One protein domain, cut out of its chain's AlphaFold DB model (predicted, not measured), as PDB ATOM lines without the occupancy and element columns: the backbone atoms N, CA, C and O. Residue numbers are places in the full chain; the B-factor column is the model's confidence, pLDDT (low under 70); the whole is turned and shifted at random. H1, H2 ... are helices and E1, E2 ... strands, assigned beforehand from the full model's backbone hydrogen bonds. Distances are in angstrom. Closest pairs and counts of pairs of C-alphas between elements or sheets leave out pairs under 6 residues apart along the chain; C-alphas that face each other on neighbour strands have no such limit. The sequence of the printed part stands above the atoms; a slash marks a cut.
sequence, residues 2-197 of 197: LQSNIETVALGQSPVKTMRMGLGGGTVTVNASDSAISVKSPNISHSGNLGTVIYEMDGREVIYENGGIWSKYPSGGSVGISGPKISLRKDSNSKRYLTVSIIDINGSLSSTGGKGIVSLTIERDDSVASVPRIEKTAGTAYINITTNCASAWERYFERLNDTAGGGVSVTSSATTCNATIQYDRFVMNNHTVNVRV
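This is residues 2 to 197 of the 197 residues of an uncharacterized protein of Candidatus Syntrophoarchaeum sp. GoM_oil (UniProt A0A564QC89). Two strand sandwiches joined end to end share one long, twisted sheet, with E10 and E17 side by side through it: the sheet E8 E7 E6 E5 E2 E11 is partly face to face with it at one end, strands crossed, and the sheet E4 E3 E14 E16 E15 at the other, strands more nearly in line. H1 is cupped in the curl of the shared sheet, and H2 packs on the opposite face, by E8, E9 and E15. The printed part has 196 residues, with two named helices and 17 named strands, in the order H1, E1 to E14, H2, E15 to E17; the class is mostly strand. The shared sheet E1 E9 E10 E12 E13 E17 is branched and mixed, the other two all antiparallel. The whole is compact, radius of gyration of the C-alphas 17.0 A, and spans 55 by 41 by 27 A.

Begin at H1, residues 2 to 10, which touches E1, residues 16 to 22; the closest C-alphas, of Asn 5 and Lys 17, are 6.1 A apart. After E2, residues 27 to 31, find the hairpin of E3, residues 36 to 40, and E4, residues 45 to 49, with N 37 and O 48 within hydrogen-bond range at 2.9 A. E4 runs on into E5, residues 52 to 57, at 35 degrees. E5, E6 at residues 60 to 65, E7 at 68 to 72 and E8 at 78 to 82 make a meander, each strand the antiparallel neighbour of the one before; look at N 63 and O 70, 2.8 A. E5 also pairs antiparallel with E2, N 29 to O 54 at 2.8 A. E9, residues 86 to 90, and E10, residues 96 to 106, are a hairpin, N 87 to O 99 at 2.8 A. E11, residues 110 to 113, is an edge strand beside E2, N 28 to O 112 at 2.8 A. E12, residues 117 to 124, is antiparallel to E1, N 19 to O 120 at 2.9 A. After E13, residues 133 to 135, E14, residues 139 to 146, is antiparallel to E3, N 38 to O 144 at 2.8 A. H2, residues 150 to 164, leads to the hairpin of E15, residues 168 to 172, and E16, residues 176 to 183. E14, H2 and E15 form a split strand-helix-strand unit, E16 between the two strands, with a right-handed crossover. E17, residues 185 to 196, has parallel E10 on one side, N 100 to O 187 at 2.9 A, and antiparallel E12 and E13 on the other. The three sheets form a stack of sheets, face to face in turn, the branched one with its strands at 49 degrees to those of the sheet E8 E7 E6 E5 E2 E11 and at 17 degrees to those of the sheet E4 E3 E14 E16 E15. The branched sheet curls round H1, where the C-alphas of Ala 10 and His 191 are closest to E17 at 5.5 A. H2 makes two layers, a helix on one face of a sheet, with each of the other sheets: its height over the sheet E4 E3 E14 E16 E15 is 8.2 A, where it lies over E15 and only just over E16, with 3 of its C-alphas, and runs along the strands, at 13 degrees to E15 on the local plane; its height over the sheet E8 E7 E6 E5 E2 E11 is 9.7 A, where it lies over E8 and runs slantwise to the strands, at 39 degrees to E8 on the local plane. In H1 and H2 every O i to N i+4 pair is within hydrogen-bond range.

Find C-alpha 2 at (48.694, -20.886, 23.899), where H1 begins. E10 runs 31.7 A from first to last C-alpha, H2 20.9 A, and E17 36.0 A, to C-alpha 196 at (54.431, -28.082, 32.381).

The two C-alphas farthest apart, of Asn 93 and Lys 115, are 55.2 A apart. The printed part has no cut; the link E12 to E13 is short, the others tight. The mean pLDDT of the printed part is 92.2; residues 127 to 130 are under 70.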
ATOM      1  N   LEU A   2      48.732 -20.497  22.471       86.69
ATOM      2  CA  LEU A   2      48.694 -20.886  23.899       86.69
ATOM      3  C   LEU A   2      47.297 -20.775  24.526       86.69
ATOM      4  O   LEU A   2      46.759 -21.775  24.986       86.69
ATOM      5  N   GLN A   3      46.684 -19.589  24.455       88.69
ATOM      6  CA  GLN A   3      45.341 -19.341  24.988       88.69
ATOM      7  C   GLN A   3      44.312 -20.367  24.485       88.69
ATOM      8  O   GLN A   3      43.625 -21.002  25.273       88.69
ATOM      9  N   SER A   4      44.251 -20.579  23.168       88.12
ATOM     10  CA  SER A   4      43.318 -21.530  22.555       88.12
ATOM     11  C   SER A   4      43.571 -22.974  23.003       88.12
ATOM     12  O   SER A   4      42.611 -23.703  23.241       88.12
ATOM     13  N   ASN A   5      44.830 -23.390  23.169       89.62
ATOM     14  CA  ASN A   5      45.151 -24.724  23.677       89.62
ATOM     15  C   ASN A   5      44.689 -24.908  25.122       89.62
ATOM     16  O   ASN A   5      44.074 -25.929  25.422       89.62
ATOM     17  N   ILE A   6      44.938 -23.921  25.988       87.94
ATOM     18  CA  ILE A   6      44.487 -23.974  27.381       87.94
ATOM     19  C   ILE A   6      42.959 -24.009  27.445       87.94
ATOM     20  O   ILE A   6      42.405 -24.869  28.119       87.94
ATOM     21  N   GLU A   7      42.270 -23.163  26.679       88.56
ATOM     22  CA  GLU A   7      40.805 -23.171  26.606       88.56
ATOM     23  C   GLU A   7      40.256 -24.514  26.102       88.56
ATOM     24  O   GLU A   7      39.294 -25.034  26.660       88.56
ATOM     25  N   THR A   8      40.885 -25.119  25.090       85.94
ATOM     26  CA  THR A   8      40.482 -26.438  24.570       85.94
ATOM     27  C   THR A   8      40.591 -27.516  25.655       85.94
ATOM     28  O   THR A   8      39.749 -28.415  25.732       85.94
ATOM     29  N   VAL A   9      41.618 -27.443  26.508       85.06
ATOM     30  CA  VAL A   9      41.807 -28.398  27.607       85.06
ATOM     31  C   VAL A   9      40.847 -28.129  28.763       85.06
ATOM     32  O   VAL A   9      40.153 -29.051  29.201       85.06
ATOM     33  N   ALA A  10      40.748 -26.874  29.201       83.44
ATOM     34  CA  ALA A  10      39.873 -26.447  30.288       83.44
ATOM     35  C   ALA A  10      38.394 -26.745  29.981       83.44
ATOM     36  O   ALA A  10      37.684 -27.310  30.805       83.44
ATOM     37  N   LEU A  11      37.935 -26.463  28.757       83.50
ATOM     38  CA  LEU A  11      36.521 -26.551  28.369       83.50
ATOM     39  C   LEU A  11      36.069 -27.939  27.893       83.50
ATOM     40  O   LEU A  11      35.077 -28.055  27.174       83.50
ATOM     41  N   GLY A  12      36.777 -29.011  28.234       80.31
ATOM     42  CA  GLY A  12      36.294 -30.358  27.900       80.31
ATOM     43  C   GLY A  12      36.745 -30.899  26.536       80.31
ATOM     44  O   GLY A  12      36.740 -32.112  26.354       80.31
ATOM     45  N   GLN A  13      37.202 -30.054  25.608       81.38
ATOM     46  CA  GLN A  13      37.369 -30.414  24.189       81.38
ATOM     47  C   GLN A  13      38.572 -31.327  23.891       81.38
ATOM     48  O   GLN A  13      38.575 -32.027  22.882       81.38
ATOM     49  N   SER A  14      39.600 -31.331  24.743       86.12
ATOM     50  CA  SER A  14      40.737 -32.263  24.672       86.12
ATOM     51  C   SER A  14      41.276 -32.537  26.078       86.12
ATOM     52  O   SER A  14      41.350 -31.595  26.858       86.12
ATOM     53  N   PRO A  15      41.670 -33.768  26.442       84.88
ATOM     54  CA  PRO A  15      42.267 -34.026  27.757       84.88
ATOM     55  C   PRO A  15      43.674 -33.425  27.889       84.88
ATOM     56  O   PRO A  15      44.058 -32.995  28.972       84.88
ATOM     57  N   VAL A  16      44.424 -33.371  26.783       91.25
ATOM     58  CA  VAL A  16      45.802 -32.865  26.728       91.25
ATOM     59  C   VAL A  16      46.011 -32.046  25.454       91.25
ATOM     60  O   VAL A  16      45.430 -32.347  24.404       91.25
ATOM     61  N   LYS A  17      46.850 -31.011  25.530       93.31
ATOM     62  CA  LYS A  17      47.417 -30.293  24.383       93.31
ATOM     63  C   LYS A  17      48.899 -30.036  24.620       93.31
ATOM     64  O   LYS A  17      49.290 -29.585  25.688       93.31
ATOM     65  N   THR A  18      49.700 -30.235  23.582       91.81
ATOM     66  CA  THR A  18      51.119 -29.874  23.585       91.81
ATOM     67  C   THR A  18      51.363 -28.804  22.535       91.81
ATOM     68  O   THR A  18      50.846 -28.885  21.418       91.81
ATOM     69  N   MET A  19      52.164 -27.798  22.873       92.19
ATOM     70  CA  MET A  19      52.662 -26.818  21.915       92.19
ATOM     71  C   MET A  19      54.169 -26.685  22.006       92.19
ATOM     72  O   MET A  19      54.745 -26.806  23.079       92.19
ATOM     73  N   ARG A  20      54.801 -26.398  20.870       91.25
ATOM     74  CA  ARG A  20      56.229 -26.104  20.793       91.25
ATOM     75  C   ARG A  20      56.404 -24.639  20.435       91.25
ATOM     76  O   ARG A  20      55.726 -24.154  19.532       91.25
ATOM     77  N   MET A  21      57.300 -23.949  21.126       90.69
ATOM     78  CA  MET A  21      57.650 -22.569  20.804       90.69
ATOM     79  C   MET A  21      59.160 -22.382  20.816       90.69
ATOM     80  O   MET A  21      59.859 -22.943  21.658       90.69
ATOM     81  N   GLY A  22      59.665 -21.610  19.856       91.75
ATOM     82  CA  GLY A  22      61.038 -21.124  19.902       91.75
ATOM     83  C   GLY A  22      61.148 -20.040  20.965       91.75
ATOM     84  O   GLY A  22      60.318 -19.136  20.999       91.75
ATOM     85  N   LEU A  23      62.157 -20.141  21.825       92.50
ATOM     86  CA  LEU A  23      62.390 -19.172  22.892       92.50
ATOM     87  C   LEU A  23      63.106 -17.915  22.396       92.50
ATOM     88  O   LEU A  23      62.987 -16.869  23.012       92.50
ATOM     89  N   GLY A  24      63.862 -17.996  21.296       93.12
ATOM     90  CA  GLY A  24      64.479 -16.818  20.671       93.12
ATOM     91  C   GLY A  24      65.496 -16.064  21.538       93.12
ATOM     92  O   GLY A  24      65.917 -14.981  21.154       93.12
ATOM     93  N   GLY A  25      65.922 -16.627  22.672       93.50
ATOM     94  CA  GLY A  25      66.734 -15.949  23.687       93.50
ATOM     95  C   GLY A  25      65.944 -15.504  24.922       93.50
ATOM     96  O   GLY A  25      66.569 -15.137  25.911       93.50
ATOM     97  N   GLY A  26      64.613 -15.569  24.884       95.38
ATOM     98  CA  GLY A  26      63.733 -15.299  26.015       95.38
ATOM     99  C   GLY A  26      63.565 -16.483  26.969       95.38
ATOM    100  O   GLY A  26      64.211 -17.529  26.840       95.38
ATOM    101  N   THR A  27      62.645 -16.299  27.910       96.00
ATOM    102  CA  THR A  27      62.347 -17.230  29.002       96.00
ATOM    103  C   THR A  27      60.845 -17.474  29.082       96.00
ATOM    104  O   THR A  27      60.054 -16.541  28.972       96.00
ATOM    105  N   VAL A  28      60.442 -18.728  29.281       95.44
ATOM    106  CA  VAL A  28      59.068 -19.105  29.638       95.44
ATOM    107  C   VAL A  28      59.046 -19.524  31.097       95.44
ATOM    108  O   VAL A  28      59.826 -20.388  31.492       95.44
ATOM    109  N   THR A  29      58.122 -18.961  31.867       95.38
ATOM    110  CA  THR A  29      57.899 -19.276  33.278       95.38
ATOM    111  C   THR A  29      56.437 -19.650  33.499       95.38
ATOM    112  O   THR A  29      55.541 -18.953  33.032       95.38
ATOM    113  N   VAL A  30      56.189 -20.740  34.222       95.00
ATOM    114  CA  VAL A  30      54.862 -21.131  34.716       95.00
ATOM    115  C   VAL A  30      54.864 -20.979  36.226       95.00
ATOM    116  O   VAL A  30      55.740 -21.529  36.894       95.00
ATOM    117  N   ASN A  31      53.894 -20.245  36.766       94.62
ATOM    118  CA  ASN A  31      53.765 -20.008  38.199       94.62
ATOM    119  C   ASN A  31      52.303 -20.169  38.624       94.62
ATOM    120  O   ASN A  31      51.452 -19.429  38.165       94.62
ATOM    121  N   ALA A  32      51.999 -21.111  39.515       91.81
ATOM    122  CA  ALA A  32      50.626 -21.367  39.964       91.81
ATOM    123  C   ALA A  32      50.135 -20.437  41.095       91.81
ATOM    124  O   ALA A  32      49.060 -20.655  41.645       91.81
ATOM    125  N   SER A  33      50.930 -19.449  41.521       91.25
ATOM    126  CA  SER A  33      50.691 -18.715  42.781       91.25
ATOM    127  C   SER A  33      50.913 -17.202  42.724       91.25
ATOM    128  O   SER A  33      50.736 -16.518  43.728       91.25
ATOM    129  N   ASP A  34      51.292 -16.659  41.572       92.12
ATOM    130  CA  ASP A  34      51.559 -15.226  41.386       92.12
ATOM    131  C   ASP A  34      50.312 -14.383  41.094       92.12
ATOM    132  O   ASP A  34      50.395 -13.157  40.986       92.12
ATOM    133  N   SER A  35      49.157 -15.030  40.980       95.06
ATOM    134  CA  SER A  35      47.874 -14.387  40.744       95.06
ATOM    135  C   SER A  35      46.740 -15.142  41.419       95.06
ATOM    136  O   SER A  35      46.781 -16.366  41.571       95.06
ATOM    137  N   ALA A  36      45.708 -14.406  41.822       96.81
ATOM    138  CA  ALA A  36      44.558 -14.958  42.523       96.81
ATOM    139  C   ALA A  36      43.261 -14.250  42.135       96.81
ATOM    140  O   ALA A  36      43.256 -13.063  41.800       96.81
ATOM    141  N   ILE A  37      42.152 -14.978  42.237       97.31
ATOM    142  CA  ILE A  37      40.804 -14.457  42.033       97.31
ATOM    143  C   ILE A  37      39.903 -14.843  43.201       97.31
ATOM    144  O   ILE A  37      39.951 -15.959  43.716       97.31
ATOM    145  N   SER A  38      39.026 -13.925  43.596       97.50
ATOM    146  CA  SER A  38      37.871 -14.225  44.431       97.50
ATOM    147  C   SER A  38      36.603 -13.707  43.774       97.50
ATOM    148  O   SER A  38      36.530 -12.548  43.374       97.50
ATOM    149  N   VAL A  39      35.595 -14.571  43.695       97.75
ATOM    150  CA  VAL A  39      34.263 -14.256  43.178       97.75
ATOM    151  C   VAL A  39      33.249 -14.504  44.282       97.75
ATOM    152  O   VAL A  39      33.170 -15.610  44.818       97.75
ATOM    153  N   LYS A  40      32.473 -13.478  44.630       97.38
ATOM    154  CA  LYS A  40      31.441 -13.546  45.669       97.38
ATOM    155  C   LYS A  40      30.119 -12.982  45.174       97.38
ATOM    156  O   LYS A  40      30.079 -11.957  44.510       97.38
ATOM    157  N   SER A  41      29.042 -13.645  45.544       96.25
ATOM    158  CA  SER A  41      27.641 -13.270  45.342       96.25
ATOM    159  C   SER A  41      26.818 -13.943  46.455       96.25
ATOM    160  O   SER A  41      27.395 -14.742  47.201       96.25
ATOM    161  N   PRO A  42      25.510 -13.667  46.610       92.38
ATOM    162  CA  PRO A  42      24.711 -14.241  47.690       92.38
ATOM    163  C   PRO A  42      24.804 -15.771  47.812       92.38
ATOM    164  O   PRO A  42      24.890 -16.266  48.933       92.38
ATOM    165  N   ASN A  43      24.840 -16.513  46.695       91.69
ATOM    166  CA  ASN A  43      24.871 -17.985  46.721       91.69
ATOM    167  C   ASN A  43      26.123 -18.611  46.085       91.69
ATOM    168  O   ASN A  43      26.310 -19.825  46.167       91.69
ATOM    169  N   ILE A  44      26.991 -17.819  45.448       93.44
ATOM    170  CA  ILE A  44      28.243 -18.303  44.850       93.44
ATOM    171  C   ILE A  44      29.428 -17.627  45.536       93.44
ATOM    172  O   ILE A  44      29.556 -16.405  45.504       93.44
ATOM    173  N   SER A  45      30.318 -18.442  46.108       94.38
ATOM    174  CA  SER A  45      31.596 -18.017  46.683       94.38
ATOM    175  C   SER A  45      32.734 -18.891  46.158       94.38
ATOM    176  O   SER A  45      32.657 -20.124  46.197       94.38
ATOM    177  N   HIS A  46      33.785 -18.256  45.655       94.38
ATOM    178  CA  HIS A  46      35.011 -18.897  45.206       94.38
ATOM    179  C   HIS A  46      36.216 -18.004  45.513       94.38
ATOM    180  O   HIS A  46      36.136 -16.775  45.464       94.38
ATOM    181  N   SER A  47      37.333 -18.639  45.847       95.00
ATOM    182  CA  SER A  47      38.636 -18.009  46.007       95.00
ATOM    183  C   SER A  47      39.693 -19.037  45.635       95.00
ATOM    184  O   SER A  47      39.603 -20.176  46.094       95.00
ATOM    185  N   GLY A  48      40.679 -18.637  44.844       92.81
ATOM    186  CA  GLY A  48      41.730 -19.530  44.373       92.81
ATOM    187  C   GLY A  48      42.866 -18.773  43.703       92.81
ATOM    188  O   GLY A  48      42.756 -17.572  43.432       92.81
ATOM    189  N   ASN A  49      43.961 -19.486  43.457       94.06
ATOM    190  CA  ASN A  49      45.044 -18.976  42.631       94.06
ATOM    191  C   ASN A  49      44.705 -19.220  41.162       94.06
ATOM    192  O   ASN A  49      44.261 -20.308  40.813       94.06
ATOM    193  N   LEU A  50      44.962 -18.225  40.320       93.75
ATOM    194  CA  LEU A  50      44.810 -18.349  38.872       93.75
ATOM    195  C   LEU A  50      46.070 -18.927  38.229       93.75
ATOM    196  O   LEU A  50      45.985 -19.709  37.287       93.75
ATOM    197  N   GLY A  51      47.231 -18.518  38.737       94.62
ATOM    198  CA  GLY A  51      48.519 -18.776  38.117       94.62
ATOM    199  C   GLY A  51      48.695 -18.100  36.752       94.62
ATOM    200  O   GLY A  51      47.755 -17.606  36.121       94.62
ATOM    201  N   THR A  52      49.934 -18.090  36.277       95.69
ATOM    202  CA  THR A  52      50.309 -17.505  34.996       95.69
ATOM    203  C   THR A  52      51.225 -18.407  34.176       95.69
ATOM    204  O   THR A  52      51.945 -19.274  34.684       95.69
ATOM    205  N   VAL A  53      51.215 -18.157  32.865       95.56
ATOM    206  CA  VAL A  53      52.308 -18.528  31.961       95.56
ATOM    207  C   VAL A  53      52.874 -17.243  31.374       95.56
ATOM    208  O   VAL A  53      52.164 -16.520  30.675       95.56
ATOM    209  N   ILE A  54      54.142 -16.961  31.652       95.62
ATOM    210  CA  ILE A  54      54.825 -15.731  31.257       95.62
ATOM    211  C   ILE A  54      55.905 -16.075  30.243       95.62
ATOM    212  O   ILE A  54      56.769 -16.903  30.513       95.62
ATOM    213  N   TYR A  55      55.870 -15.423  29.086       95.69
ATOM    214  CA  TYR A  55      57.013 -15.348  28.185       95.69
ATOM    215  C   TYR A  55      57.666 -13.974  28.316       95.69
ATOM    216  O   TYR A  55      56.997 -12.962  28.111       95.69
ATOM    217  N   GLU A  56      58.957 -13.939  28.621       96.25
ATOM    218  CA  GLU A  56      59.743 -12.714  28.756       96.25
ATOM    219  C   GLU A  56      60.876 -12.675  27.726       96.25
ATOM    220  O   GLU A  56      61.618 -13.646  27.561       96.25
ATOM    221  N   MET A  57      61.031 -11.540  27.047       95.56
ATOM    222  CA  MET A  57      62.177 -11.253  26.185       95.56
ATOM    223  C   MET A  57      62.447  -9.748  26.185       95.56
ATOM    224  O   MET A  57      61.521  -8.959  25.996       95.56
ATOM    225  N   ASP A  58      63.703  -9.350  26.403       92.94
ATOM    226  CA  ASP A  58      64.141  -7.945  26.427       92.94
ATOM    227  C   ASP A  58      63.293  -7.051  27.364       92.94
ATOM    228  O   ASP A  58      62.939  -5.916  27.038       92.94
ATOM    229  N   GLY A  59      62.916  -7.592  28.530       90.75
ATOM    230  CA  GLY A  59      62.101  -6.917  29.550       90.75
ATOM    231  C   GLY A  59      60.616  -6.753  29.201       90.75
ATOM    232  O   GLY A  59      59.866  -6.143  29.965       90.75
ATOM    233  N   ARG A  60      60.169  -7.257  28.045       93.88
ATOM    234  CA  ARG A  60      58.751  -7.324  27.684       93.88
ATOM    235  C   ARG A  60      58.184  -8.674  28.095       93.88
ATOM    236  O   ARG A  60      58.716  -9.710  27.707       93.88
ATOM    237  N   GLU A  61      57.045  -8.650  28.775       96.00
ATOM    238  CA  GLU A  61      56.334  -9.843  29.228       96.00
ATOM    239  C   GLU A  61      55.036 -10.032  28.429       96.00
ATOM    240  O   GLU A  61      54.260  -9.090  28.234       96.00
ATOM    241  N   VAL A  62      54.773 -11.263  27.993       95.81
ATOM    242  CA  VAL A  62      53.463 -11.724  27.519       95.81
ATOM    243  C   VAL A  62      52.938 -12.729  28.533       95.81
ATOM    244  O   VAL A  62      53.534 -13.784  28.728       95.81
ATOM    245  N   ILE A  63      51.829 -12.388  29.176       95.88
ATOM    246  CA  ILE A  63      51.303 -13.068  30.357       95.88
ATOM    247  C   ILE A  63      49.952 -13.676  29.992       95.88
ATOM    248  O   ILE A  63      49.034 -12.958  29.598       95.88
ATOM    249  N   TYR A  64      49.824 -14.993  30.119       95.44
ATOM    250  CA  TYR A  64      48.530 -15.668  30.165       95.44
ATOM    251  C   TYR A  64      48.056 -15.759  31.614       95.44
ATOM    252  O   TYR A  64      48.817 -16.213  32.464       95.44
ATOM    253  N   GLU A  65      46.805 -15.386  31.876       94.94
ATOM    254  CA  GLU A  65      46.180 -15.453  33.204       94.94
ATOM    255  C   GLU A  65      44.652 -15.529  33.055       94.94
ATOM    256  O   GLU A  65      44.047 -14.685  32.392       94.94
ATOM    257  N   ASN A  66      44.010 -16.541  33.652       94.00
ATOM    258  CA  ASN A  66      42.551 -16.749  33.623       94.00
ATOM    259  C   ASN A  66      41.890 -16.627  32.224       94.00
ATOM    260  O   ASN A  66      40.835 -16.008  32.045       94.00
ATOM    261  N   GLY A  67      42.542 -17.160  31.189       91.31
ATOM    262  CA  GLY A  67      42.079 -17.065  29.798       91.31
ATOM    263  C   GLY A  67      42.380 -15.731  29.103       91.31
ATOM    264  O   GLY A  67      42.191 -15.630  27.894       91.31
ATOM    265  N   GLY A  68      42.855 -14.720  29.831       93.88
ATOM    266  CA  GLY A  68      43.340 -13.459  29.278       93.88
ATOM    267  C   GLY A  68      44.781 -13.558  28.781       93.88
ATOM    268  O   GLY A  68      45.556 -14.396  29.238       93.88
ATOM    269  N   ILE A  69      45.134 -12.684  27.835       96.12
ATOM    270  CA  ILE A  69      46.514 -12.457  27.397       96.12
ATOM    271  C   ILE A  69      46.833 -10.977  27.576       96.12
ATOM    272  O   ILE A  69      46.212 -10.110  26.949       96.12
ATOM    273  N   TRP A  70      47.853 -10.709  28.378       95.50
ATOM    274  CA  TRP A  70      48.317  -9.381  28.743       95.50
ATOM    275  C   TRP A  70      49.738  -9.169  28.219       95.50
ATOM    276  O   TRP A  70      50.553 -10.084  28.229       95.50
ATOM    277  N   SER A  71      50.050  -7.965  27.747       94.06
ATOM    278  CA  SER A  71      51.422  -7.561  27.417       94.06
ATOM    279  C   SER A  71      51.858  -6.499  28.410       94.06
ATOM    280  O   SER A  71      51.195  -5.470  28.517       94.06
ATOM    281  N   LYS A  72      52.973  -6.716  29.100       93.50
ATOM    282  CA  LYS A  72      53.578  -5.760  30.031       93.50
ATOM    283  C   LYS A  72      54.927  -5.293  29.493       93.50
ATOM    284  O   LYS A  72      55.679  -6.072  28.907       93.50
ATOM    285  N   TYR A  73      55.170  -3.991  29.595       91.00
ATOM    286  CA  TYR A  73      56.317  -3.328  28.974       91.00
ATOM    287  C   TYR A  73      57.372  -2.941  30.018       91.00
ATOM    288  O   TYR A  73      57.000  -2.645  31.157       91.00
ATOM    289  N   PRO A  74      58.663  -2.853  29.633       86.62
ATOM    290  CA  PRO A  74      59.740  -2.462  30.547       86.62
ATOM    291  C   PRO A  74      59.513  -1.099  31.214       86.62
ATOM    292  O   PRO A  74      59.872  -0.895  32.368       86.62
ATOM    293  N   SER A  75      58.875  -0.168  30.497       85.38
ATOM    294  CA  SER A  75      58.510   1.168  30.986       85.38
ATOM    295  C   SER A  75      57.418   1.164  32.064       85.38
ATOM    296  O   SER A  75      57.019   2.226  32.535       85.38
ATOM    297  N   GLY A  76      56.891  -0.009  32.417       79.25
ATOM    298  CA  GLY A  76      55.702  -0.164  33.238       79.25
ATOM    299  C   GLY A  76      54.415  -0.141  32.414       79.25
ATOM    300  O   GLY A  76      54.396   0.166  31.220       79.25
ATOM    301  N   GLY A  77      53.318  -0.493  33.085       82.38
ATOM    302  CA  GLY A  77      52.008  -0.660  32.464       82.38
ATOM    303  C   GLY A  77      51.834  -2.013  31.771       82.38
ATOM    304  O   GLY A  77      52.779  -2.656  31.315       82.38
ATOM    305  N   SER A  78      50.582  -2.450  31.701       87.75
ATOM    306  CA  SER A  78      50.157  -3.627  30.942       87.75
ATOM    307  C   SER A  78      49.108  -3.205  29.919       87.75
ATOM    308  O   SER A  78      48.536  -2.129  30.063       87.75
ATOM    309  N   VAL A  79      48.847  -4.006  28.888       89.38
ATOM    310  CA  VAL A  79      47.738  -3.841  27.933       89.38
ATOM    311  C   VAL A  79      47.116  -5.200  27.629       89.38
ATOM    312  O   VAL A  79      47.810  -6.215  27.602       89.38
ATOM    313  N   GLY A  80      45.806  -5.228  27.387       86.38
ATOM    314  CA  GLY A  80      45.109  -6.452  26.995       86.38
ATOM    315  C   GLY A  80      45.213  -6.736  25.507       86.38
ATOM    316  O   GLY A  80      44.816  -5.903  24.696       86.38
ATOM    317  N   ILE A  81      45.702  -7.932  25.173       89.00
ATOM    318  CA  ILE A  81      45.651  -8.508  23.823       89.00
ATOM    319  C   ILE A  81      44.345  -9.296  23.666       89.00
ATOM    320  O   ILE A  81      43.634  -9.130  22.678       89.00
ATOM    321  N   SER A  82      44.007 -10.118  24.664       92.06
ATOM    322  CA  SER A  82      42.751 -10.869  24.752       92.06
ATOM    323  C   SER A  82      42.213 -10.820  26.178       92.06
ATOM    324  O   SER A  82      42.987 -10.890  27.127       92.06
ATOM    325  N   GLY A  83      40.890 -10.729  26.326       91.12
ATOM    326  CA  GLY A  83      40.231 -10.765  27.629       91.12
ATOM    327  C   GLY A  83      40.024 -12.189  28.172       91.12
ATOM    328  O   GLY A  83      40.072 -13.148  27.398       91.12
ATOM    329  N   PRO A  84      39.766 -12.320  29.484       93.88
ATOM    330  CA  PRO A  84      39.382 -13.568  30.146       93.88
ATOM    331  C   PRO A  84      38.007 -14.069  29.684       93.88
ATOM    332  O   PRO A  84      37.248 -13.368  29.011       93.88
ATOM    333  N   LYS A  85      37.617 -15.264  30.140       92.06
ATOM    334  CA  LYS A  85      36.278 -15.837  29.910       92.06
ATOM    335  C   LYS A  85      35.235 -15.331  30.910       92.06
ATOM    336  O   LYS A  85      34.493 -16.102  31.520       92.06
ATOM    337  N   ILE A  86      35.153 -14.013  31.041       96.12
ATOM    338  CA  ILE A  86      34.071 -13.333  31.750       96.12
ATOM    339  C   ILE A  86      33.179 -12.679  30.695       96.12
ATOM    340  O   ILE A  86      33.653 -12.189  29.680       96.12
ATOM    341  N   SER A  87      31.865 -12.700  30.863       96.00
ATOM    342  CA  SER A  87      30.983 -11.974  29.952       96.00
ATOM    343  C   SER A  87      29.717 -11.527  30.649       96.00
ATOM    344  O   SER A  87      29.214 -12.198  31.546       96.00
ATOM    345  N   LEU A  88      29.209 -10.385  30.207       97.12
ATOM    346  CA  LEU A  88      27.960  -9.800  30.649       97.12
ATOM    347  C   LEU A  88      27.170  -9.463  29.394       97.12
ATOM    348  O   LEU A  88      27.618  -8.671  28.567       97.12
ATOM    349  N   ARG A  89      26.019 -10.108  29.221       94.56
ATOM    350  CA  ARG A  89      25.151  -9.904  28.056       94.56
ATOM    351  C   ARG A  89      23.758  -9.516  28.511       94.56
ATOM    352  O   ARG A  89      23.304  -9.989  29.549       94.56
ATOM    353  N   LYS A  90      23.081  -8.686  27.720       93.44
ATOM    354  CA  LYS A  90      21.652  -8.412  27.884       93.44
ATOM    355  C   LYS A  90      20.844  -9.231  26.883       93.44
ATOM    356  O   LYS A  90      21.264  -9.363  25.736       93.44
ATOM    357  N   ASP A  91      19.713  -9.778  27.317       91.75
ATOM    358  CA  ASP A  91      18.705 -10.311  26.395       91.75
ATOM    359  C   ASP A  91      17.767  -9.205  25.880       91.75
ATOM    360  O   ASP A  91      17.899  -8.029  26.230       91.75
ATOM    361  N   SER A  92      16.790  -9.587  25.053       90.69
ATOM    362  CA  SER A  92      15.772  -8.678  24.509       90.69
ATOM    363  C   SER A  92      14.905  -8.001  25.578       90.69
ATOM    364  O   SER A  92      14.287  -6.981  25.296       90.69
ATOM    365  N   ASN A  93      14.866  -8.535  26.803       91.94
ATOM    366  CA  ASN A  93      14.128  -7.984  27.939       91.94
ATOM    367  C   ASN A  93      15.042  -7.178  28.880       91.94
ATOM    368  O   ASN A  93      14.668  -6.910  30.020       91.94
ATOM    369  N   SER A  94      16.245  -6.811  28.424       90.44
ATOM    370  CA  SER A  94      17.273  -6.113  29.207       90.44
ATOM    371  C   SER A  94      17.782  -6.870  30.440       90.44
ATOM    372  O   SER A  94      18.446  -6.262  31.285       90.44
ATOM    373  N   LYS A  95      17.542  -8.188  30.540       94.88
ATOM    374  CA  LYS A  95      18.083  -9.002  31.636       94.88
ATOM    375  C   LYS A  95      19.561  -9.268  31.425       94.88
ATOM    376  O   LYS A  95      19.965  -9.672  30.338       94.88
ATOM    377  N   ARG A  96      20.356  -9.086  32.473       96.31
ATOM    378  CA  ARG A  96      21.805  -9.277  32.502       96.31
ATOM    379  C   ARG A  96      22.174 -10.716  32.853       96.31
ATOM    380  O   ARG A  96      21.907 -11.185  33.957       96.31
ATOM    381  N   TYR A  97      22.859 -11.386  31.938       97.12
ATOM    382  CA  TYR A  97      23.425 -12.718  32.125       97.12
ATOM    383  C   TYR A  97      24.931 -12.580  32.317       97.12
ATOM    384  O   TYR A  97      25.662 -12.297  31.363       97.12
ATOM    385  N   LEU A  98      25.382 -12.758  33.557       98.00
ATOM    386  CA  LEU A  98      26.792 -12.841  33.910       98.00
ATOM    387  C   LEU A  98      27.257 -14.289  33.751       98.00
ATOM    388  O   LEU A  98      26.664 -15.212  34.305       98.00
ATOM    389  N   THR A  99      28.332 -14.493  33.002       96.94
ATOM    390  CA  THR A  99      29.041 -15.774  32.933       96.94
ATOM    391  C   THR A  99      30.490 -15.549  33.322       96.94
ATOM    392  O   THR A  99      31.158 -14.711  32.718       96.94
ATOM    393  N   VAL A 100      30.979 -16.291  34.313       96.62
ATOM    394  CA  VAL A 100      32.376 -16.261  34.764       96.62
ATOM    395  C   VAL A 100      32.932 -17.670  34.645       96.62
ATOM    396  O   VAL A 100      32.477 -18.572  35.339       96.62
ATOM    397  N   SER A 101      33.900 -17.873  33.759       94.38
ATOM    398  CA  SER A 101      34.670 -19.118  33.722       94.38
ATOM    399  C   SER A 101      36.063 -18.831  34.250       94.38
ATOM    400  O   SER A 101      36.763 -17.981  33.700       94.38
ATOM    401  N   ILE A 102      36.413 -19.506  35.336       93.88
ATOM    402  CA  ILE A 102      37.718 -19.427  35.978       93.88
ATOM    403  C   ILE A 102      38.574 -20.576  35.439       93.88
ATOM    404  O   ILE A 102      38.086 -21.701  35.308       93.88
ATOM    405  N   ILE A 103      39.809 -20.265  35.050       92.75
ATOM    406  CA  ILE A 103      40.808 -21.236  34.608       92.75
ATOM    407  C   ILE A 103      42.028 -21.091  35.515       92.75
ATOM    408  O   ILE A 103      42.799 -20.143  35.358       92.75
ATOM    409  N   ASP A 104      42.190 -22.058  36.411       92.19
ATOM    410  CA  ASP A 104      43.298 -22.165  37.351       92.19
ATOM    411  C   ASP A 104      44.440 -22.968  36.708       92.19
ATOM    412  O   ASP A 104      44.249 -24.102  36.252       92.19
ATOM    413  N   ILE A 105      45.640 -22.394  36.670       92.56
ATOM    414  CA  ILE A 105      46.872 -23.099  36.325       92.56
ATOM    415  C   ILE A 105      47.417 -23.752  37.588       92.56
ATOM    416  O   ILE A 105      47.878 -23.079  38.509       92.56
ATOM    417  N   ASN A 106      47.417 -25.078  37.590       88.50
ATOM    418  CA  ASN A 106      48.135 -25.891  38.550       88.50
ATOM    419  C   ASN A 106      49.525 -26.255  38.003       88.50
ATOM    420  O   ASN A 106      49.734 -26.438  36.798       88.50
ATOM    421  N   GLY A 107      50.502 -26.340  38.897       74.94
ATOM    422  CA  GLY A 107      51.881 -26.652  38.552       74.94
ATOM    423  C   GLY A 107      52.883 -26.092  39.553       74.94
ATOM    424  O   GLY A 107      52.625 -25.131  40.275       74.94
ATOM    425  N   SER A 108      54.064 -26.698  39.598       78.62
ATOM    426  CA  SER A 108      55.196 -26.115  40.317       78.62
ATOM    427  C   SER A 108      55.772 -24.946  39.524       78.62
ATOM    428  O   SER A 108      55.732 -24.951  38.291       78.62
ATOM    429  N   LEU A 109      56.353 -23.973  40.232       86.56
ATOM    430  CA  LEU A 109      57.147 -22.928  39.594       86.56
ATOM    431  C   LEU A 109      58.214 -23.584  38.709       86.56
ATOM    432  O   LEU A 109      59.079 -24.307  39.202       86.56
ATOM    433  N   SER A 110      58.130 -23.344  37.406       89.81
ATOM    434  CA  SER A 110      59.073 -23.866  36.419       89.81
ATOM    435  C   SER A 110      59.445 -22.764  35.443       89.81
ATOM    436  O   SER A 110      58.620 -21.920  35.101       89.81
ATOM    437  N   SER A 111      60.709 -22.740  35.034       91.69
ATOM    438  CA  SER A 111      61.230 -21.733  34.120       91.69
ATOM    439  C   SER A 111      62.266 -22.359  33.200       91.69
ATOM    440  O   SER A 111      63.092 -23.158  33.642       91.69
ATOM    441  N   THR A 112      62.213 -22.015  31.918       92.88
ATOM    442  CA  THR A 112      63.205 -22.439  30.932       92.88
ATOM    443  C   THR A 112      63.492 -21.311  29.955       92.88
ATOM    444  O   THR A 112      62.590 -20.571  29.557       92.88
ATOM    445  N   GLY A 113      64.755 -21.172  29.563       92.50
ATOM    446  CA  GLY A 113      65.231 -20.064  28.743       92.50
ATOM    447  C   GLY A 113      66.258 -20.495  27.702       92.50
ATOM    448  O   GLY A 113      66.712 -21.641  27.671       92.50
ATOM    449  N   GLY A 114      66.637 -19.556  26.838       91.88
ATOM    450  CA  GLY A 114      67.687 -19.738  25.838       91.88
ATOM    451  C   GLY A 114      67.176 -19.632  24.403       91.88
ATOM    452  O   GLY A 114      66.133 -19.052  24.132       91.88
ATOM    453  N   LYS A 115      67.937 -20.162  23.439       91.62
ATOM    454  CA  LYS A 115      67.640 -20.023  21.995       91.62
ATOM    455  C   LYS A 115      66.942 -21.242  21.379       91.62
ATOM    456  O   LYS A 115      66.692 -21.262  20.178       91.62
ATOM    457  N   GLY A 116      66.673 -22.266  22.188       91.44
ATOM    458  CA  GLY A 116      66.091 -23.530  21.748       91.44
ATOM    459  C   GLY A 116      64.574 -23.486  21.557       91.44
ATOM    460  O   GLY A 116      63.938 -22.432  21.587       91.44
ATOM    461  N   ILE A 117      64.001 -24.674  21.371       91.50
ATOM    462  CA  ILE A 117      62.555 -24.899  21.322       91.50
ATOM    463  C   ILE A 117      62.133 -25.549  22.634       91.50
ATOM    464  O   ILE A 117      62.672 -26.592  23.001       91.50
ATOM    465  N   VAL A 118      61.128 -24.978  23.287       92.31
ATOM    466  CA  VAL A 118      60.478 -25.553  24.467       92.31
ATOM    467  C   VAL A 118      59.152 -26.204  24.080       92.31
ATOM    468  O   VAL A 118      58.508 -25.772  23.118       92.31
ATOM    469  N   SER A 119      58.749 -27.246  24.809       91.75
ATOM    470  CA  SER A 119      57.435 -27.878  24.659       91.75
ATOM    471  C   SER A 119      56.600 -27.637  25.909       91.75
ATOM    472  O   SER A 119      56.945 -28.133  26.968       91.75
ATOM    473  N   LEU A 120      55.485 -26.922  25.782       91.06
ATOM    474  CA  LEU A 120      54.525 -26.767  26.869       91.06
ATOM    475  C   LEU A 120      53.454 -27.842  26.738       91.06
ATOM    476  O   LEU A 120      52.821 -27.959  25.683       91.06
ATOM    477  N   THR A 121      53.235 -28.596  27.809       92.12
ATOM    478  CA  THR A 121      52.163 -29.588  27.905       92.12
ATOM    479  C   THR A 121      51.103 -29.085  28.870       92.12
ATOM    480  O   THR A 121      51.413 -28.684  29.989       92.12
ATOM    481  N   ILE A 122      49.860 -29.077  28.400       92.94
ATOM    482  CA  ILE A 122      48.677 -28.630  29.127       92.94
ATOM    483  C   ILE A 122      47.767 -29.841  29.283       92.94
ATOM    484  O   ILE A 122      47.341 -30.422  28.282       92.94
ATOM    485  N   GLU A 123      47.460 -30.208  30.516       91.75
ATOM    486  CA  GLU A 123      46.659 -31.385  30.849       91.75
ATOM    487  C   GLU A 123      45.488 -30.963  31.727       91.75
ATOM    488  O   GLU A 123      45.625 -30.088  32.578       91.75
ATOM    489  N   ARG A 124      44.318 -31.567  31.526       86.81
ATOM    490  CA  ARG A 124      43.193 -31.342  32.432       86.81
ATOM    491  C   ARG A 124      43.513 -31.974  33.783       86.81
ATOM    492  O   ARG A 124      43.864 -33.149  33.829       86.81
ATOM    493  N   ASP A 125      43.351 -31.202  34.851       83.94
ATOM    494  CA  ASP A 125      43.523 -31.676  36.231       83.94
ATOM    495  C   ASP A 125      42.180 -31.923  36.941       83.94
ATOM    496  O   ASP A 125      42.116 -32.469  38.041       83.94
ATOM    497  N   ASP A 126      41.073 -31.559  36.295       70.94
ATOM    498  CA  ASP A 126      39.735 -31.852  36.793       70.94
ATOM    499  C   ASP A 126      39.469 -33.369  36.746       70.94
ATOM    500  O   ASP A 126      39.221 -33.947  35.683       70.94
ATOM    501  N   SER A 127      39.476 -34.016  37.914       57.06
ATOM    502  CA  SER A 127      39.114 -35.437  38.070       57.06
ATOM    503  C   SER A 127      37.631 -35.722  37.778       57.06
ATOM    504  O   SER A 127      37.265 -36.854  37.461       57.06
ATOM    505  N   VAL A 128      36.776 -34.695  37.841       56.69
ATOM    506  CA  VAL A 128      35.345 -34.728  37.509       56.69
ATOM    507  C   VAL A 128      34.983 -33.397  36.852       56.69
ATOM    508  O   VAL A 128      35.433 -32.349  37.311       56.69
ATOM    509  N   ALA A 129      34.163 -33.413  35.796       58.75
ATOM    510  CA  ALA A 129      33.665 -32.184  35.179       58.75
ATOM    511  C   ALA A 129      32.991 -31.295  36.241       58.75
ATOM    512  O   ALA A 129      31.977 -31.681  36.827       58.75
ATOM    513  N   SER A 130      33.574 -30.125  36.504       65.75
ATOM    514  CA  SER A 130      33.049 -29.162  37.471       65.75
ATOM    515  C   SER A 130      31.619 -28.778  37.092       65.75
ATOM    516  O   SER A 130      31.362 -28.308  35.980       65.75
ATOM    517  N   VAL A 131      30.664 -29.025  37.993       78.94
ATOM    518  CA  VAL A 131      29.260 -28.671  37.758       78.94
ATOM    519  C   VAL A 131      29.130 -27.144  37.824       78.94
ATOM    520  O   VAL A 131      29.547 -26.554  38.828       78.94
ATOM    521  N   PRO A 132      28.538 -26.488  36.805       87.81
ATOM    522  CA  PRO A 132      28.317 -25.046  36.825       87.81
ATOM    523  C   PRO A 132      27.523 -24.638  38.065       87.81
ATOM    524  O   PRO A 132      26.473 -25.212  38.367       87.81
ATOM    525  N   ARG A 133      27.976 -23.590  38.752       93.06
ATOM    526  CA  ARG A 133      27.202 -22.944  39.817       93.06
ATOM    527  C   ARG A 133      26.289 -21.913  39.172       93.06
ATOM    528  O   ARG A 133      26.762 -21.064  38.421       93.06
ATOM    529  N   ILE A 134      24.989 -22.002  39.436       94.38
ATOM    530  CA  ILE A 134      23.982 -21.180  38.760       94.38
ATOM    531  C   ILE A 134      23.158 -20.427  39.796       94.38
ATOM    532  O   ILE A 134      22.461 -21.038  40.604       94.38
ATOM    533  N   GLU A 135      23.160 -19.102  39.702       94.75
ATOM    534  CA  GLU A 135      22.248 -18.228  40.422       94.75
ATOM    535  C   GLU A 135      21.155 -17.709  39.478       94.75
ATOM    536  O   GLU A 135      21.406 -17.137  38.413       94.75
ATOM    537  N   LYS A 136      19.903 -17.967  39.866       94.06
ATOM    538  CA  LYS A 136      18.701 -17.686  39.065       94.06
ATOM    539  C   LYS A 136      17.992 -16.389  39.469       94.06
ATOM    540  O   LYS A 136      16.963 -16.056  38.881       94.06
ATOM    541  N   THR A 137      18.504 -15.705  40.477       95.00
ATOM    542  CA  THR A 137      17.962 -14.462  41.025       95.00
ATOM    543  C   THR A 137      18.872 -13.301  40.673       95.00
ATOM    544  O   THR A 137      20.055 -13.506  40.414       95.00
ATOM    545  N   ALA A 138      18.319 -12.091  40.663       96.56
ATOM    546  CA  ALA A 138      19.126 -10.896  40.494       96.56
ATOM    547  C   ALA A 138      20.006 -10.652  41.724       96.56
ATOM    548  O   ALA A 138      19.622 -10.983  42.848       96.56
ATOM    549  N   GLY A 139      21.173 -10.061  41.501       97.00
ATOM    550  CA  GLY A 139      22.140  -9.795  42.550       97.00
ATOM    551  C   GLY A 139      23.359  -9.038  42.047       97.00
ATOM    552  O   GLY A 139      23.405  -8.528  40.924       97.00
ATOM    553  N   THR A 140      24.362  -8.964  42.915       98.19
ATOM    554  CA  THR A 140      25.630  -8.295  42.642       98.19
ATOM    555  C   THR A 140      26.777  -9.269  42.868       98.19
ATOM    556  O   THR A 140      26.878  -9.887  43.927       98.19
ATOM    557  N   ALA A 141      27.637  -9.407  41.860       98.25
ATOM    558  CA  ALA A 141      28.860 -10.186  41.935       98.25
ATOM    559  C   ALA A 141      30.042  -9.260  42.227       98.25
ATOM    560  O   ALA A 141      30.215  -8.235  41.568       98.25
ATOM    561  N   TYR A 142      30.868  -9.653  43.186       98.44
ATOM    562  CA  TYR A 142      32.117  -9.001  43.552       98.44
ATOM    563  C   TYR A 142      33.267  -9.878  43.073       98.44
ATOM    564  O   TYR A 142      33.426 -11.005  43.545       98.44
ATOM    565  N   ILE A 143      34.048  -9.371  42.124       98.31
ATOM    566  CA  ILE A 143      35.212 -10.043  41.554       98.31
ATOM    567  C   ILE A 143      36.450  -9.265  41.986       98.31
ATOM    568  O   ILE A 143      36.608  -8.107  41.619       98.31
ATOM    569  N   ASN A 144      37.320  -9.899  42.765       98.19
ATOM    570  CA  ASN A 144      38.576  -9.317  43.228       98.19
ATOM    571  C   ASN A 144      39.722 -10.125  42.630       98.19
ATOM    572  O   ASN A 144      39.720 -11.351  42.728       98.19
ATOM    573  N   ILE A 145      40.678  -9.447  42.007       98.00
ATOM    574  CA  ILE A 145      41.798 -10.065  41.301       98.00
ATOM    575  C   ILE A 145      43.080  -9.475  41.863       98.00
ATOM    576  O   ILE A 145      43.245  -8.258  41.844       98.00
ATOM    577  N   THR A 146      43.981 -10.329  42.331       97.69
ATOM    578  CA  THR A 146      45.342  -9.948  42.716       97.69
ATOM    579  C   THR A 146      46.276 -10.382  41.598       97.69
ATOM    580  O   THR A 146      46.331 -11.566  41.279       97.69
ATOM    581  N   THR A 147      46.954  -9.429  40.963       95.38
ATOM    582  CA  THR A 147      47.714  -9.656  39.727       95.38
ATOM    583  C   THR A 147      48.668  -8.502  39.432       95.38
ATOM    584  O   THR A 147      48.397  -7.347  39.758       95.38
ATOM    585  N   ASN A 148      49.750  -8.791  38.710       93.12
ATOM    586  CA  ASN A 148      50.660  -7.780  38.164       93.12
ATOM    587  C   ASN A 148      50.100  -7.060  36.917       93.12
ATOM    588  O   ASN A 148      50.748  -6.168  36.367       93.12
ATOM    589  N   CYS A 149      48.908  -7.443  36.447       94.56
ATOM    590  CA  CYS A 149      48.229  -6.882  35.274       94.56
ATOM    591  C   CYS A 149      46.950  -6.105  35.633       94.56
ATOM    592  O   CYS A 149      46.032  -6.002  34.819       94.56
ATOM    593  N   ALA A 150      46.878  -5.534  36.841       95.12
ATOM    594  CA  ALA A 150      45.662  -4.922  37.385       95.12
ATOM    595  C   ALA A 150      45.048  -3.839  36.474       95.12
ATOM    596  O   ALA A 150      43.839  -3.837  36.244       95.12
ATOM    597  N   SER A 151      45.874  -2.987  35.860       93.94
ATOM    598  CA  SER A 151      45.406  -1.957  34.917       93.94
ATOM    599  C   SER A 151      44.872  -2.520  33.589       93.94
ATOM    600  O   SER A 151      44.030  -1.903  32.937       93.94
ATOM    601  N   ALA A 152      45.333  -3.695  33.143       95.19
ATOM    602  CA  ALA A 152      44.744  -4.381  31.991       95.19
ATOM    603  C   ALA A 152      43.383  -4.995  32.324       95.19
ATOM    604  O   ALA A 152      42.467  -4.883  31.507       95.19
ATOM    605  N   TRP A 153      43.237  -5.555  33.523       96.62
ATOM    606  CA  TRP A 153      41.954  -6.031  34.034       96.62
ATOM    607  C   TRP A 153      40.927  -4.914  34.194       96.62
ATOM    608  O   TRP A 153      39.776  -5.091  33.799       96.62
ATOM    609  N   GLU A 154      41.343  -3.750  34.689       96.62
ATOM    610  CA  GLU A 154      40.478  -2.575  34.796       96.62
ATOM    611  C   GLU A 154      39.879  -2.192  33.444       96.62
ATOM    612  O   GLU A 154      38.662  -2.238  33.276       96.62
ATOM    613  N   ARG A 155      40.728  -1.958  32.436       95.88
ATOM    614  CA  ARG A 155      40.265  -1.626  31.078       95.88
ATOM    615  C   ARG A 155      39.409  -2.717  30.445       95.88
ATOM    616  O   ARG A 155      38.554  -2.433  29.606       95.88
ATOM    617  N   TYR A 156      39.649  -3.976  30.802       97.06
ATOM    618  CA  TYR A 156      38.788  -5.071  30.376       97.06
ATOM    619  C   TYR A 156      37.373  -4.932  30.967       97.06
ATOM    620  O   TYR A 156      36.396  -5.030  30.222       97.06
ATOM    621  N   PHE A 157      37.248  -4.661  32.269       97.88
ATOM    622  CA  PHE A 157      35.949  -4.459  32.915       97.88
ATOM    623  C   PHE A 157      35.262  -3.153  32.500       97.88
ATOM    624  O   PHE A 157      34.041  -3.146  32.365       97.88
ATOM    625  N   GLU A 158      36.010  -2.084  32.220       97.00
ATOM    626  CA  GLU A 158      35.469  -0.857  31.612       97.00
ATOM    627  C   GLU A 158      34.833  -1.162  30.251       97.00
ATOM    628  O   GLU A 158      33.659  -0.877  30.025       97.00
ATOM    629  N   ARG A 159      35.547  -1.877  29.372       96.44
ATOM    630  CA  ARG A 159      34.997  -2.303  28.076       96.44
ATOM    631  C   ARG A 159      33.782  -3.217  28.231       96.44
ATOM    632  O   ARG A 159      32.848  -3.152  27.428       96.44
ATOM    633  N   LEU A 160      33.795  -4.091  29.238       96.44
ATOM    634  CA  LEU A 160      32.656  -4.943  29.567       96.44
ATOM    635  C   LEU A 160      31.438  -4.098  29.969       96.44
ATOM    636  O   LEU A 160      30.330  -4.398  29.523       96.44
ATOM    637  N   ASN A 161      31.644  -3.038  30.757       96.75
ATOM    638  CA  ASN A 161      30.602  -2.087  31.140       96.75
ATOM    639  C   ASN A 161      29.978  -1.414  29.915       96.75
ATOM    640  O   ASN A 161      28.753  -1.405  29.775       96.75
ATOM    641  N   ASP A 162      30.821  -0.899  29.020       94.69
ATOM    642  CA  ASP A 162      30.389  -0.189  27.816       94.69
ATOM    643  C   ASP A 162      29.590  -1.114  26.899       94.69
ATOM    644  O   ASP A 162      28.482  -0.790  26.473       94.69
ATOM    645  N   THR A 163      30.107  -2.325  26.673       92.81
ATOM    646  CA  THR A 163      29.461  -3.330  25.817       92.81
ATOM    647  C   THR A 163      28.123  -3.796  26.394       92.81
ATOM    648  O   THR A 163      27.171  -4.040  25.654       92.81
ATOM    649  N   ALA A 164      28.024  -3.915  27.720       92.62
ATOM    650  CA  ALA A 164      26.784  -4.289  28.391       92.62
ATOM    651  C   ALA A 164      25.789  -3.120  28.521       92.62
ATOM    652  O   ALA A 164      24.631  -3.338  28.897       92.62
ATOM    653  N   GLY A 165      26.202  -1.879  28.243       92.12
ATOM    654  CA  GLY A 165      25.409  -0.677  28.499       92.12
ATOM    655  C   GLY A 165      25.140  -0.476  29.993       92.12
ATOM    656  O   GLY A 165      23.982  -0.322  30.401       92.12
ATOM    657  N   GLY A 166      26.183  -0.572  30.819       92.94
ATOM    658  CA  GLY A 166      26.134  -0.296  32.254       92.94
ATOM    659  C   GLY A 166      25.877  -1.510  33.159       92.94
ATOM    660  O   GLY A 166      25.291  -2.525  32.761       92.94
ATOM    661  N   GLY A 167      26.209  -1.347  34.442       93.62
ATOM    662  CA  GLY A 167      26.042  -2.364  35.487       93.62
ATOM    663  C   GLY A 167      27.353  -2.999  35.944       93.62
ATOM    664  O   GLY A 167      27.310  -3.971  36.691       93.62
ATOM    665  N   VAL A 168      28.494  -2.460  35.514       98.00
ATOM    666  CA  VAL A 168      29.824  -2.817  36.005       98.00
ATOM    667  C   VAL A 168      30.467  -1.566  36.603       98.00
ATOM    668  O   VAL A 168      30.428  -0.487  36.016       98.00
ATOM    669  N   SER A 169      31.063  -1.706  37.778       97.88
ATOM    670  CA  SER A 169      31.928  -0.694  38.389       97.88
ATOM    671  C   SER A 169      33.264  -1.342  38.689       97.88
ATOM    672  O   SER A 169      33.285  -2.456  39.208       97.88
ATOM    673  N   VAL A 170      34.367  -0.680  38.357       98.31
ATOM    674  CA  VAL A 170      35.709  -1.233  38.544       98.31
ATOM    675  C   VAL A 170      36.635  -0.201  39.164       98.31
ATOM    676  O   VAL A 170      36.512   0.990  38.893       98.31
ATOM    677  N   THR A 171      37.530  -0.669  40.026       97.50
ATOM    678  CA  THR A 171      38.660   0.099  40.545       97.50
ATOM    679  C   THR A 171      39.906  -0.772  40.533       97.50
ATOM    680  O   THR A 171      39.830  -1.985  40.761       97.50
ATOM    681  N   SER A 172      41.069  -0.173  40.288       96.44
ATOM    682  CA  SER A 172      42.346  -0.876  40.383       96.44
ATOM    683  C   SER A 172      43.381  -0.143  41.233       96.44
ATOM    684  O   SER A 172      43.286   1.051  41.514       96.44
ATOM    685  N   SER A 173      44.368  -0.907  41.688       94.44
ATOM    686  CA  SER A 173      45.617  -0.433  42.275       94.44
ATOM    687  C   SER A 173      46.795  -1.044  41.506       94.44
ATOM    688  O   SER A 173      46.614  -1.657  40.454       94.44
ATOM    689  N   ALA A 174      48.017  -0.921  42.028       91.31
ATOM    690  CA  ALA A 174      49.194  -1.519  41.401       91.31
ATOM    691  C   ALA A 174      49.089  -3.049  41.243       91.31
ATOM    692  O   ALA A 174      49.576  -3.589  40.252       91.31
ATOM    693  N   THR A 175      48.460  -3.738  42.201       94.88
ATOM    694  CA  THR A 175      48.439  -5.211  42.267       94.88
ATOM    695  C   THR A 175      47.046  -5.807  42.417       94.88
ATOM    696  O   THR A 175      46.913  -7.024  42.529       94.88
ATOM    697  N   THR A 176      45.996  -4.983  42.436       97.06
ATOM    698  CA  THR A 176      44.621  -5.464  42.608       97.06
ATOM    699  C   THR A 176      43.652  -4.807  41.638       97.06
ATOM    700  O   THR A 176      43.774  -3.624  41.335       97.06
ATOM    701  N   CYS A 177      42.667  -5.566  41.165       97.88
ATOM    702  CA  CYS A 177      41.530  -5.073  40.396       97.88
ATOM    703  C   CYS A 177      40.239  -5.602  41.027       97.88
ATOM    704  O   CYS A 177      40.087  -6.809  41.216       97.88
ATOM    705  N   ASN A 178      39.318  -4.699  41.358       98.38
ATOM    706  CA  ASN A 178      38.049  -5.020  41.997       98.38
ATOM    707  C   ASN A 178      36.909  -4.592  41.078       98.38
ATOM    708  O   ASN A 178      36.754  -3.406  40.793       98.38
ATOM    709  N   ALA A 179      36.097  -5.546  40.635       98.50
ATOM    710  CA  ALA A 179      34.921  -5.310  39.816       98.50
ATOM    711  C   ALA A 179      33.644  -5.696  40.569       98.50
ATOM    712  O   ALA A 179      33.544  -6.760  41.178       98.50
ATOM    713  N   THR A 180      32.641  -4.830  40.492       98.56
ATOM    714  CA  THR A 180      31.281  -5.051  40.989       98.56
ATOM    715  C   THR A 180      30.346  -5.128  39.791       98.56
ATOM    716  O   THR A 180      30.284  -4.184  39.006       98.56
ATOM    717  N   ILE A 181      29.631  -6.243  39.631       98.44
ATOM    718  CA  ILE A 181      28.810  -6.521  38.446       98.44
ATOM    719  C   ILE A 181      27.374  -6.847  38.854       98.44
ATOM    720  O   ILE A 181      27.130  -7.808  39.580       98.44
ATOM    721  N   GLN A 182      26.416  -6.075  38.349       97.88
ATOM    722  CA  GLN A 182      24.985  -6.338  38.491       97.88
ATOM    723  C   GLN A 182      24.538  -7.421  37.505       97.88
ATOM    724  O   GLN A 182      24.838  -7.339  36.309       97.88
ATOM    725  N   TYR A 183      23.778  -8.404  37.981       97.75
ATOM    726  CA  TYR A 183      23.245  -9.488  37.155       97.75
ATOM    727  C   TYR A 183      21.788  -9.811  37.499       97.75
ATOM    728  O   TYR A 183      21.344  -9.616  38.624       97.75
ATOM    729  N   ASP A 184      21.065 -10.365  36.526       97.25
ATOM    730  CA  ASP A 184      19.757 -11.011  36.708       97.25
ATOM    731  C   ASP A 184      19.887 -12.540  36.757       97.25
ATOM    732  O   ASP A 184      19.034 -13.240  37.308       97.25
ATOM    733  N   ARG A 185      20.951 -13.062  36.133       96.81
ATOM    734  CA  ARG A 185      21.356 -14.469  36.128       96.81
ATOM    735  C   ARG A 185      22.871 -14.557  36.167       96.81
ATOM    736  O   ARG A 185      23.538 -13.832  35.430       96.81
ATOM    737  N   PHE A 186      23.401 -15.476  36.964       97.81
ATOM    738  CA  PHE A 186      24.839 -15.694  37.074       97.81
ATOM    739  C   PHE A 186      25.174 -17.179  36.912       97.81
ATOM    740  O   PHE A 186      24.582 -18.036  37.562       97.81
ATOM    741  N   VAL A 187      26.110 -17.487  36.015       96.50
ATOM    742  CA  VAL A 187      26.705 -18.816  35.848       96.50
ATOM    743  C   VAL A 187      28.202 -18.722  36.117       96.50
ATOM    744  O   VAL A 187      28.891 -17.904  35.507       96.50
ATOM    745  N   MET A 188      28.707 -19.577  37.004       95.19
ATOM    746  CA  MET A 188      30.131 -19.694  37.296       95.19
ATOM    747  C   MET A 188      30.633 -21.106  37.009       95.19
ATOM    748  O   MET A 188      30.071 -22.079  37.513       95.19
ATOM    749  N   ASN A 189      31.728 -21.197  36.262       92.44
ATOM    750  CA  ASN A 189      32.486 -22.424  36.046       92.44
ATOM    751  C   ASN A 189      33.886 -22.258  36.631       92.44
ATOM    752  O   ASN A 189      34.437 -21.158  36.586       92.44
ATOM    753  N   ASN A 190      34.453 -23.346  37.144       90.81
ATOM    754  CA  ASN A 190      35.872 -23.405  37.473       90.81
ATOM    755  C   ASN A 190      36.510 -24.603  36.779       90.81
ATOM    756  O   ASN A 190      35.901 -25.675  36.776       90.81
ATOM    757  N   HIS A 191      37.707 -24.404  36.246       90.88
ATOM    758  CA  HIS A 191      38.493 -25.408  35.544       90.88
ATOM    759  C   HIS A 191      39.923 -25.373  36.054       90.88
ATOM    760  O   HIS A 191      40.499 -24.292  36.158       90.88
ATOM    761  N   THR A 192      40.523 -26.536  36.279       91.12
ATOM    762  CA  THR A 192      41.938 -26.637  36.629       91.12
ATOM    763  C   THR A 192      42.713 -27.347  35.522       91.12
ATOM    764  O   THR A 192      42.328 -28.411  35.018       91.12
ATOM    765  N   VAL A 193      43.826 -26.738  35.114       91.56
ATOM    766  CA  VAL A 193      44.753 -27.294  34.126       91.56
ATOM    767  C   VAL A 193      46.154 -27.386  34.710       91.56
ATOM    768  O   VAL A 193      46.654 -26.431  35.290       91.56
ATOM    769  N   ASN A 194      46.820 -28.516  34.512       91.81
ATOM    770  CA  ASN A 194      48.246 -28.648  34.764       91.81
ATOM    771  C   ASN A 194      49.020 -28.097  33.569       91.81
ATOM    772  O   ASN A 194      48.789 -28.531  32.439       91.81
ATOM    773  N   VAL A 195      49.962 -27.183  33.805       91.19
ATOM    774  CA  VAL A 195      50.877 -26.696  32.761       91.19
ATOM    775  C   VAL A 195      52.310 -27.040  33.140       91.19
ATOM    776  O   VAL A 195      52.763 -26.751  34.244       91.19
ATOM    777  N   ARG A 196      53.030 -27.677  32.213       88.69
ATOM    778  CA  ARG A 196      54.431 -28.082  32.381       88.69
ATOM    779  C   ARG A 196      55.258 -27.639  31.182       88.69
ATOM    780  O   ARG A 196      54.746 -27.620  30.061       88.69
ATOM    781  N   VAL A 197      56.514 -27.294  31.449       84.06
ATOM    782  CA  VAL A 197      57.489 -26.733  30.504       84.06
ATOM    783  C   VAL A 197      58.682 -27.668  30.359       84.06
ATOM    784  O   VAL A 197      59.054 -28.276  31.387       84.06
TER     785      VAL A 197